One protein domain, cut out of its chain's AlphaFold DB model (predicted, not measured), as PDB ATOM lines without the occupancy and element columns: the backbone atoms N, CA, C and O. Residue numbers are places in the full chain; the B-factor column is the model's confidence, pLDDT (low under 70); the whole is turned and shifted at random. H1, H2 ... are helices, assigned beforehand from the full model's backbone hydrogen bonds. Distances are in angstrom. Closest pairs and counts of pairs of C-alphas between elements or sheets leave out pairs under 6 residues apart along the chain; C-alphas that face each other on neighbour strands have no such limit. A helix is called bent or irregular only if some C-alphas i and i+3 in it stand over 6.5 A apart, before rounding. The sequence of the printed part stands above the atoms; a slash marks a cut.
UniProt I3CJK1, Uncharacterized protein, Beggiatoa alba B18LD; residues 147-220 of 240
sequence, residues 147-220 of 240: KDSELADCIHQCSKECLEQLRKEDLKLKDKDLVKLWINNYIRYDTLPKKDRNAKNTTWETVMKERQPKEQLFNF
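This is residues 147 to 220 of the 240 residues of an uncharacterized protein of Beggiatoa alba B18LD (UniProt I3CJK1). What is the main picture? H2, the longest helix, and H1 lie side by side as a long helical hairpin, and at the end of it where H2 finishes sits a small head made of the short H3 and of H4. At the other end of the hairpin residues 165 to 170, in the loop from H1 to H2, stick out. What is it made of, and how large is it? The printed part has 74 residues with four named helices, H1, H2, H3 and H4 along the chain, and no named strand; the class is all helix. It is elongated, with spans of 44 by 26 by 21 A, and only just loose, close to compact, with a radius of gyration of the C-alphas of 14.0 A.

Where is the longest helix? H2 is residues 175 to 190, 20.8 A from first to last C-alpha, with C-alpha 175 at (20.401, 9.192, -30.626). It is neither bent nor irregular, but only just: C-alphas 187 and 190 are 6.3 A apart. Where are the others? H1 is residues 150 to 164, 21.7 A long, and begins with C-alpha 150 at (14.765, 13.683, -12.974). H3 is residues 199 to 202, 5.1 A long. H4 is residues 204 to 215, 14.4 A long, and ends with C-alpha 215 at (-1.797, 8.316, -14.728); it is neither bent nor irregular, but only just, with C-alphas 209 and 212 6.5 A apart.

How does H1 stand to H2? They touch as a helical hairpin and run opposite ways at a shallow tilt of 29 degrees; their closest C-alphas, those of Ala 152 and Asn 185, are 5.1 A apart. What is at H3 and H4? H2 touches H3 with residues 184 to 188 alone, the closest C-alphas being those of Arg 188 and Thr 202, 6.1 A apart. H4 is close to H2 but not clearly touching, with the C-alphas of Ile 187 and Val 207 closest at 7.7 A, at a steep tilt of 49 degrees, the same way. H4 is also close to H3 but not clearly touching, with the C-alphas of Asn 201 and Val 207 closest at 6.8 A, while H1 is apart from H3 and from H4. How do the helix backbones run? Every O i to N i+4 pair is within hydrogen-bond range in H1 and H2, and 5 of 8 are in H4; H3 is too short for such a pair.

How far does it reach? The two C-alphas farthest apart, those of Arg 167 and Lys 214, are 44.2 A apart. What of the links? The link from H3 to H4 is tight, those from H1 to H2 and from H2 to H3 are short, and the printed part has no cut. How confident is the model? The mean pLDDT of the printed part is 93.2, and no printed residue is under 70.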
ATOM      1  N   LYS A 147       4.970  14.180 -16.512       95.50
ATOM      2  CA  LYS A 147       5.599  14.087 -15.189       95.50
ATOM      3  C   LYS A 147       7.071  14.475 -15.253       95.50
ATOM      4  O   LYS A 147       7.710  14.386 -16.305       95.50
ATOM      5  N   ASP A 148       7.615  14.835 -14.093       96.75
ATOM      6  CA  ASP A 148       9.046  15.062 -13.928       96.75
ATOM      7  C   ASP A 148       9.848  13.809 -14.301       96.75
ATOM      8  O   ASP A 148       9.412  12.674 -14.098       96.75
ATOM      9  N   SER A 149      11.034  14.028 -14.863       97.31
ATOM     10  CA  SER A 149      11.901  12.989 -15.428       97.31
ATOM     11  C   SER A 149      13.323  13.061 -14.883       97.31
ATOM     12  O   SER A 149      14.285  12.856 -15.621       97.31
ATOM     13  N   GLU A 150      13.470  13.398 -13.599       97.06
ATOM     14  CA  GLU A 150      14.765  13.683 -12.974       97.06
ATOM     15  C   GLU A 150      15.798  12.571 -13.210       97.06
ATOM     16  O   GLU A 150      16.933  12.853 -13.612       97.06
ATOM     17  N   LEU A 151      15.422  11.301 -12.999       96.50
ATOM     18  CA  LEU A 151      16.354  10.196 -13.191       96.50
ATOM     19  C   LEU A 151      16.620   9.951 -14.676       96.50
ATOM     20  O   LEU A 151      17.776   9.763 -15.059       96.50
ATOM     21  N   ALA A 152      15.579   9.931 -15.513       97.56
ATOM     22  CA  ALA A 152      15.744   9.701 -16.943       97.56
ATOM     23  C   ALA A 152      16.624  10.775 -17.601       97.56
ATOM     24  O   ALA A 152      17.506  10.432 -18.393       97.56
ATOM     25  N   ASP A 153      16.443  12.049 -17.247       97.19
ATOM     26  CA  ASP A 153      17.261  13.162 -17.736       97.19
ATOM     27  C   ASP A 153      18.713  13.038 -17.271       97.19
ATOM     28  O   ASP A 153      19.626  13.157 -18.091       97.19
ATOM     29  N   CYS A 154      18.930  12.712 -15.992       96.56
ATOM     30  CA  CYS A 154      20.262  12.475 -15.440       96.56
ATOM     31  C   CYS A 154      20.987  11.332 -16.172       96.56
ATOM     32  O   CYS A 154      22.093  11.517 -16.683       96.56
ATOM     33  N   ILE A 155      20.341  10.167 -16.305       94.38
ATOM     34  CA  ILE A 155      20.915   9.008 -17.004       94.38
ATOM     35  C   ILE A 155      21.217   9.352 -18.463       94.38
ATOM     36  O   ILE A 155      22.278   8.986 -18.967       94.38
ATOM     37  N   HIS A 156      20.311  10.044 -19.151       93.31
ATOM     38  CA  HIS A 156      20.481  10.403 -20.560       93.31
ATOM     39  C   HIS A 156      21.647  11.365 -20.770       93.31
ATOM     40  O   HIS A 156      22.453  11.141 -21.672       93.31
ATOM     41  N   GLN A 157      21.780  12.386 -19.920       92.31
ATOM     42  CA  GLN A 157      22.898  13.326 -19.972       92.31
ATOM     43  C   GLN A 157      24.235  12.622 -19.704       92.31
ATOM     44  O   GLN A 157      25.148  12.706 -20.526       92.31
ATOM     45  N   CYS A 158      24.332  11.848 -18.620       90.31
ATOM     46  CA  CYS A 158      25.557  11.113 -18.298       90.31
ATOM     47  C   CYS A 158      25.914  10.068 -19.368       90.31
ATOM     48  O   CYS A 158      27.092   9.851 -19.656       90.31
ATOM     49  N   SER A 159      24.914   9.424 -19.980       89.19
ATOM     50  CA  SER A 159      25.143   8.458 -21.061       89.19
ATOM     51  C   SER A 159      25.730   9.138 -22.291       89.19
ATOM     52  O   SER A 159      26.691   8.620 -22.849       89.19
ATOM     53  N   LYS A 160      25.210  10.304 -22.691       87.81
ATOM     54  CA  LYS A 160      25.755  11.072 -23.821       87.81
ATOM     55  C   LYS A 160      27.230  11.401 -23.625       87.81
ATOM     56  O   LYS A 160      28.049  11.036 -24.462       87.81
ATOM     57  N   GLU A 161      27.569  11.989 -22.480       87.69
ATOM     58  CA  GLU A 161      28.949  12.352 -22.141       87.69
ATOM     59  C   GLU A 161      29.884  11.135 -22.125       87.69
ATOM     60  O   GLU A 161      31.019  11.202 -22.595       87.69
ATOM     61  N   CYS A 162      29.409   9.996 -21.610       87.31
ATOM     62  CA  CYS A 162      30.189   8.762 -21.580       87.31
ATOM     63  C   CYS A 162      30.396   8.169 -22.985       87.31
ATOM     64  O   CYS A 162      31.506   7.754 -23.326       87.31
ATOM     65  N   LEU A 163      29.349   8.146 -23.814       86.81
ATOM     66  CA  LEU A 163      29.394   7.587 -25.167       86.81
ATOM     67  C   LEU A 163      30.282   8.402 -26.111       86.81
ATOM     68  O   LEU A 163      30.965   7.817 -26.949       86.81
ATOM     69  N   GLU A 164      30.328   9.726 -25.956       84.50
ATOM     70  CA  GLU A 164      31.229  10.598 -26.721       84.50
ATOM     71  C   GLU A 164      32.711  10.269 -26.482       84.50
ATOM     72  O   GLU A 164      33.549  10.461 -27.365       84.50
ATOM     73  N   GLN A 165      33.045   9.718 -25.312       87.31
ATOM     74  CA  GLN A 165      34.409   9.322 -24.958       87.31
ATOM     75  C   GLN A 165      34.788   7.924 -25.476       87.31
ATOM     76  O   GLN A 165      35.964   7.539 -25.425       87.31
ATOM     77  N   LEU A 166      33.824   7.143 -25.979       86.31
ATOM     78  CA  LEU A 166      34.094   5.810 -26.505       86.31
ATOM     79  C   LEU A 166      34.861   5.889 -27.828       86.31
ATOM     80  O   LEU A 166      34.424   6.482 -28.810       86.31
ATOM     81  N   ARG A 167      36.001   5.192 -27.876       79.62
ATOM     82  CA  ARG A 167      36.825   5.054 -29.092       79.62
ATOM     83  C   ARG A 167      36.345   3.951 -30.037       79.62
ATOM     84  O   ARG A 167      36.823   3.858 -31.160       79.62
ATOM     85  N   LYS A 168      35.474   3.067 -29.552       86.81
ATOM     86  CA  LYS A 168      34.942   1.923 -30.294       86.81
ATOM     87  C   LYS A 168      33.611   2.311 -30.926       86.81
ATOM     88  O   LYS A 168      32.626   2.472 -30.211       86.81
ATOM     89  N   GLU A 169      33.603   2.477 -32.245       81.56
ATOM     90  CA  GLU A 169      32.411   2.890 -33.002       81.56
ATOM     91  C   GLU A 169      31.255   1.886 -32.883       81.56
ATOM     92  O   GLU A 169      30.099   2.288 -32.851       81.56
ATOM     93  N   ASP A 170      31.549   0.591 -32.743       84.69
ATOM     94  CA  ASP A 170      30.558  -0.481 -32.571       84.69
ATOM     95  C   ASP A 170      29.807  -0.425 -31.231       84.69
ATOM     96  O   ASP A 170      28.758  -1.049 -31.087       84.69
ATOM     97  N   LEU A 171      30.323   0.335 -30.261       83.62
ATOM     98  CA  LEU A 171      29.683   0.561 -28.964       83.62
ATOM     99  C   LEU A 171      28.950   1.904 -28.881       83.62
ATOM    100  O   LEU A 171      28.311   2.180 -27.864       83.62
ATOM    101  N   LYS A 172      29.044   2.756 -29.909       82.56
ATOM    102  CA  LYS A 172      28.322   4.028 -29.916       82.56
ATOM    103  C   LYS A 172      26.838   3.774 -30.146       82.56
ATOM    104  O   LYS A 172      26.443   3.156 -31.132       82.56
ATOM    105  N   LEU A 173      26.018   4.286 -29.235       84.19
ATOM    106  CA  LEU A 173      24.570   4.287 -29.400       84.19
ATOM    107  C   LEU A 173      24.153   5.423 -30.327       84.19
ATOM    108  O   LEU A 173      24.742   6.506 -30.302       84.19
ATOM    109  N   LYS A 174      23.114   5.185 -31.126       84.19
ATOM    110  CA  LYS A 174      22.486   6.249 -31.906       84.19
ATOM    111  C   LYS A 174      21.594   7.082 -30.989       84.19
ATOM    112  O   LYS A 174      21.116   6.597 -29.964       84.19
ATOM    113  N   ASP A 175      21.295   8.315 -31.393       84.50
ATOM    114  CA  ASP A 175      20.401   9.192 -30.626       84.50
ATOM    115  C   ASP A 175      19.041   8.546 -30.332       84.50
ATOM    116  O   ASP A 175      18.501   8.719 -29.240       84.50
ATOM    117  N   LYS A 176      18.511   7.743 -31.261       86.19
ATOM    118  CA  LYS A 176      17.257   7.014 -31.046       86.19
ATOM    119  C   LYS A 176      17.342   5.965 -29.940       86.19
ATOM    120  O   LYS A 176      16.445   5.865 -29.112       86.19
ATOM    121  N   ASP A 177      18.465   5.257 -29.840       89.56
ATOM    122  CA  ASP A 177      18.671   4.270 -28.777       89.56
ATOM    123  C   ASP A 177      18.717   4.967 -27.408       89.56
ATOM    124  O   ASP A 177      18.151   4.478 -26.430       89.56
ATOM    125  N   LEU A 178      19.322   6.159 -27.349       91.81
ATOM    126  CA  LEU A 178      19.317   7.000 -26.152       91.81
ATOM    127  C   LEU A 178      17.914   7.490 -25.784       91.81
ATOM    128  O   LEU A 178      17.562   7.508 -24.606       91.81
ATOM    129  N   VAL A 179      17.090   7.857 -26.765       93.31
ATOM    130  CA  VAL A 179      15.692   8.252 -26.527       93.31
ATOM    131  C   VAL A 179      14.873   7.075 -25.998       93.31
ATOM    132  O   VAL A 179      14.178   7.239 -24.993       93.31
ATOM    133  N   LYS A 180      15.016   5.873 -26.569       92.69
ATOM    134  CA  LYS A 180      14.359   4.660 -26.050       92.69
ATOM    135  C   LYS A 180      14.830   4.316 -24.633       92.69
ATOM    136  O   LYS A 180      14.022   3.932 -23.785       92.69
ATOM    137  N   LEU A 181      16.119   4.489 -24.323       94.00
ATOM    138  CA  LEU A 181      16.638   4.336 -22.957       94.00
ATOM    139  C   LEU A 181      16.039   5.366 -21.998       94.00
ATOM    140  O   LEU A 181      15.636   5.003 -20.892       94.00
ATOM    141  N   TRP A 182      15.952   6.628 -22.415       96.94
ATOM    142  CA  TRP A 182      15.322   7.681 -21.624       96.94
ATOM    143  C   TRP A 182      13.865   7.328 -21.314       96.94
ATOM    144  O   TRP A 182      13.481   7.321 -20.148       96.94
ATOM    145  N   ILE A 183      13.084   6.929 -22.323       96.62
ATOM    146  CA  ILE A 183      11.671   6.563 -22.156       96.62
ATOM    147  C   ILE A 183      11.509   5.399 -21.179       96.62
ATOM    148  O   ILE A 183      10.669   5.454 -20.278       96.62
ATOM    149  N   ASN A 184      12.331   4.358 -21.317       95.62
ATOM    150  CA  ASN A 184      12.291   3.208 -20.418       95.62
ATOM    151  C   ASN A 184      12.565   3.612 -18.964       95.62
ATOM    152  O   ASN A 184      11.904   3.114 -18.048       95.62
ATOM    153  N   ASN A 185      13.519   4.519 -18.742       97.25
ATOM    154  CA  ASN A 185      13.823   5.016 -17.404       97.25
ATOM    155  C   ASN A 185      12.715   5.923 -16.862       97.25
ATOM    156  O   ASN A 185      12.321   5.741 -15.713       97.25
ATOM    157  N   TYR A 186      12.151   6.799 -17.689       98.38
ATOM    158  CA  TYR A 186      11.028   7.660 -17.322       98.38
ATOM    159  C   TYR A 186       9.826   6.824 -16.855       98.38
ATOM    160  O   TYR A 186       9.365   6.914 -15.714       98.38
ATOM    161  N   ILE A 187       9.386   5.882 -17.693       97.44
ATOM    162  CA  ILE A 187       8.261   4.983 -17.401       97.44
ATOM    163  C   ILE A 187       8.498   4.150 -16.138       97.44
ATOM    164  O   ILE A 187       7.558   3.882 -15.385       97.44
ATOM    165  N   ARG A 188       9.727   3.678 -15.916       97.50
ATOM    166  CA  ARG A 188      10.016   2.741 -14.826       97.50
ATOM    167  C   ARG A 188      10.348   3.425 -13.512       97.50
ATOM    168  O   ARG A 188       9.945   2.931 -12.465       97.50
ATOM    169  N   TYR A 189      11.171   4.457 -13.532       97.31
ATOM    170  CA  TYR A 189      11.783   4.981 -12.319       97.31
ATOM    171  C   TYR A 189      11.161   6.291 -11.876       97.31
ATOM    172  O   TYR A 189      10.932   6.437 -10.674       97.31
ATOM    173  N   ASP A 190      10.839   7.167 -12.824       97.81
ATOM    174  CA  ASP A 190      10.273   8.480 -12.521       97.81
ATOM    175  C   ASP A 190       8.758   8.402 -12.291       97.81
ATOM    176  O   ASP A 190       8.224   9.066 -11.408       97.81
ATOM    177  N   THR A 191       8.053   7.517 -13.004       97.50
ATOM    178  CA  THR A 191       6.580   7.451 -12.911       97.50
ATOM    179  C   THR A 191       6.028   6.331 -12.021       97.50
ATOM    180  O   THR A 191       4.826   6.319 -11.758       97.50
ATOM    181  N   LEU A 192       6.866   5.402 -11.533       97.38
ATOM    182  CA  LEU A 192       6.439   4.282 -10.677       97.38
ATOM    183  C   LEU A 192       7.141   4.258  -9.310       97.38
ATOM    184  O   LEU A 192       8.371   4.403  -9.225       97.38
ATOM    185  N   PRO A 193       6.407   3.917  -8.231       96.00
ATOM    186  CA  PRO A 193       7.018   3.630  -6.942       96.00
ATOM    187  C   PRO A 193       7.840   2.338  -7.011       96.00
ATOM    188  O   PRO A 193       7.539   1.418  -7.770       96.00
ATOM    189  N   LYS A 194       8.861   2.226  -6.152       96.06
ATOM    190  CA  LYS A 194       9.855   1.133  -6.176       96.06
ATOM    191  C   LYS A 194       9.256  -0.280  -6.256       96.06
ATOM    192  O   LYS A 194       9.794  -1.114  -6.977       96.06
ATOM    193  N   LYS A 195       8.157  -0.546  -5.541       96.62
ATOM    194  CA  LYS A 195       7.481  -1.858  -5.513       96.62
ATOM    195  C   LYS A 195       6.852  -2.262  -6.856       96.62
ATOM    196  O   LYS A 195       6.708  -3.449  -7.126       96.62
ATOM    197  N   ASP A 196       6.530  -1.284  -7.699       96.75
ATOM    198  CA  ASP A 196       5.779  -1.481  -8.937       96.75
ATOM    199  C   ASP A 196       6.683  -1.462 -10.180       96.75
ATOM    200  O   ASP A 196       6.190  -1.648 -11.288       96.75
ATOM    201  N   ARG A 197       8.007  -1.319 -10.012       95.94
ATOM    202  CA  ARG A 197       9.023  -1.271 -11.087       95.94
ATOM    203  C   ARG A 197       9.342  -2.652 -11.670       95.94
ATOM    204  O   ARG A 197      10.492  -3.086 -11.701       95.94
ATOM    205  N   ASN A 198       8.312  -3.368 -12.095       94.62
ATOM    206  CA  ASN A 198       8.400  -4.717 -12.644       94.62
ATOM    207  C   ASN A 198       8.002  -4.736 -14.127       94.62
ATOM    208  O   ASN A 198       7.422  -3.781 -14.636       94.62
ATOM    209  N   ALA A 199       8.311  -5.838 -14.816       92.56
ATOM    210  CA  ALA A 199       8.066  -5.966 -16.251       92.56
ATOM    211  C   ALA A 199       6.599  -5.713 -16.627       92.56
ATOM    212  O   ALA A 199       6.355  -4.991 -17.586       92.56
ATOM    213  N   LYS A 200       5.648  -6.232 -15.834       94.81
ATOM    214  CA  LYS A 200       4.205  -6.094 -16.075       94.81
ATOM    215  C   LYS A 200       3.781  -4.628 -16.181       94.81
ATOM    216  O   LYS A 200       3.051  -4.285 -17.094       94.81
ATOM    217  N   ASN A 201       4.270  -3.763 -15.296       96.06
ATOM    218  CA  ASN A 201       3.890  -2.345 -15.277       96.06
ATOM    219  C   ASN A 201       4.702  -1.469 -16.250       96.06
ATOM    220  O   ASN A 201       4.479  -0.257 -16.325       96.06
ATOM    221  N   THR A 202       5.671  -2.061 -16.955       95.81
ATOM    222  CA  THR A 202       6.581  -1.348 -17.865       95.81
ATOM    223  C   THR A 202       6.568  -1.894 -19.290       95.81
ATOM    224  O   THR A 202       7.377  -1.449 -20.096       95.81
ATOM    225  N   THR A 203       5.708  -2.864 -19.619       96.19
ATOM    226  CA  THR A 203       5.503  -3.236 -21.025       96.19
ATOM    227  C   THR A 203       4.863  -2.061 -21.757       96.19
ATOM    228  O   THR A 203       4.036  -1.347 -21.188       96.19
ATOM    229  N   TRP A 204       5.229  -1.861 -23.022       96.19
ATOM    230  CA  TRP A 204       4.698  -0.744 -23.802       96.19
ATOM    231  C   TRP A 204       3.172  -0.783 -23.913       96.19
ATOM    232  O   TRP A 204       2.506   0.235 -23.747       96.19
ATOM    233  N   GLU A 205       2.612  -1.982 -24.088       96.31
ATOM    234  CA  GLU A 205       1.167  -2.200 -24.109       96.31
ATOM    235  C   GLU A 205       0.491  -1.735 -22.816       96.31
ATOM    236  O   GLU A 205      -0.437  -0.933 -22.866       96.31
ATOM    237  N   THR A 206       0.965  -2.189 -21.649       97.31
ATOM    238  CA  THR A 206       0.378  -1.801 -20.359       97.31
ATOM    239  C   THR A 206       0.548  -0.306 -20.108       97.31
ATOM    240  O   THR A 206      -0.364   0.345 -19.594       97.31
ATOM    241  N   VAL A 207       1.686   0.268 -20.504       97.75
ATOM    242  CA  VAL A 207       1.923   1.711 -20.412       97.75
ATOM    243  C   VAL A 207       0.880   2.476 -21.220       97.75
ATOM    244  O   VAL A 207       0.197   3.322 -20.649       97.75
ATOM    245  N   MET A 208       0.706   2.153 -22.500       97.38
ATOM    246  CA  MET A 208      -0.179   2.905 -23.394       97.38
ATOM    247  C   MET A 208      -1.668   2.629 -23.153       97.38
ATOM    248  O   MET A 208      -2.474   3.557 -23.167       97.38
ATOM    249  N   LYS A 209      -2.058   1.377 -22.888       95.12
ATOM    250  CA  LYS A 209      -3.476   0.995 -22.763       95.12
ATOM    251  C   LYS A 209      -4.046   1.157 -21.362       95.12
ATOM    252  O   LYS A 209      -5.239   1.427 -21.222       95.12
ATOM    253  N   GLU A 210      -3.236   0.965 -20.321       96.00
ATOM    254  CA  GLU A 210      -3.737   0.910 -18.942       96.00
ATOM    255  C   GLU A 210      -3.262   2.069 -18.077       96.00
ATOM    256  O   GLU A 210      -4.063   2.616 -17.314       96.00
ATOM    257  N   ARG A 211      -1.972   2.415 -18.154       97.06
ATOM    258  CA  ARG A 211      -1.382   3.437 -17.284       97.06
ATOM    259  C   ARG A 211      -1.606   4.833 -17.827       97.06
ATOM    260  O   ARG A 211      -2.070   5.682 -17.078       97.06
ATOM    261  N   GLN A 212      -1.352   5.062 -19.110       96.31
ATOM    262  CA  GLN A 212      -1.499   6.371 -19.741       96.31
ATOM    263  C   GLN A 212      -2.877   7.011 -19.468       96.31
ATOM    264  O   GLN A 212      -2.889   8.123 -18.944       96.31
ATOM    265  N   PRO A 213      -4.027   6.328 -19.659       93.56
ATOM    266  CA  PRO A 213      -5.338   6.931 -19.384       93.56
ATOM    267  C   PRO A 213      -5.602   7.269 -17.907       93.56
ATOM    268  O   PRO A 213      -6.447   8.107 -17.613       93.56
ATOM    269  N   LYS A 214      -4.934   6.589 -16.964       94.50
ATOM    270  CA  LYS A 214      -5.164   6.745 -15.513       94.50
ATOM    271  C   LYS A 214      -4.176   7.700 -14.861       94.50
ATOM    272  O   LYS A 214      -4.506   8.382 -13.900       94.50
ATOM    273  N   GLU A 215      -2.941   7.659 -15.338       95.56
ATOM    274  CA  GLU A 215      -1.797   8.316 -14.728       95.56
ATOM    275  C   GLU A 215      -1.315   9.527 -15.520       95.56
ATOM    276  O   GLU A 215      -0.472  10.239 -14.981       95.56
ATOM    277  N   GLN A 216      -1.798   9.715 -16.758       95.19
ATOM    278  CA  GLN A 216      -1.415  10.794 -17.673       95.19
ATOM    279  C   GLN A 216       0.112  10.923 -17.749       95.19
ATOM    280  O   GLN A 216       0.709  11.852 -17.223       95.19
ATOM    281  N   LEU A 217       0.774   9.916 -18.324       97.19
ATOM    282  CA  LEU A 217       2.239   9.877 -18.413       97.19
ATOM    283  C   LEU A 217       2.761  10.818 -19.504       97.19
ATOM    284  O   LEU A 217       3.844  11.387 -19.370       97.19
ATOM    285  N   PHE A 218       1.989  10.969 -20.573       97.81
ATOM    286  CA  PHE A 218       2.283  11.827 -21.709       97.81
ATOM    287  C   PHE A 218       1.098  12.752 -21.993       97.81
ATOM    288  O   PHE A 218      -0.060  12.351 -21.884       97.81
ATOM    289  N   ASN A 219       1.387  13.976 -22.406       96.56
ATOM    290  CA  ASN A 219       0.407  14.964 -22.806       96.56
ATOM    291  C   ASN A 219       0.052  14.799 -24.285       96.56
ATOM    292  O   ASN A 219       0.699  15.359 -25.170       96.56
ATOM    293  N   PHE A 220      -0.997  14.036 -24.577       95.31
ATOM    294  CA  PHE A 220      -1.441  13.819 -25.957       95.31
ATOM    295  C   PHE A 220      -2.064  15.064 -26.613       95.31
ATOM    296  O   PHE A 220      -2.249  15.079 -27.828       95.31
TER     297      PHE A 220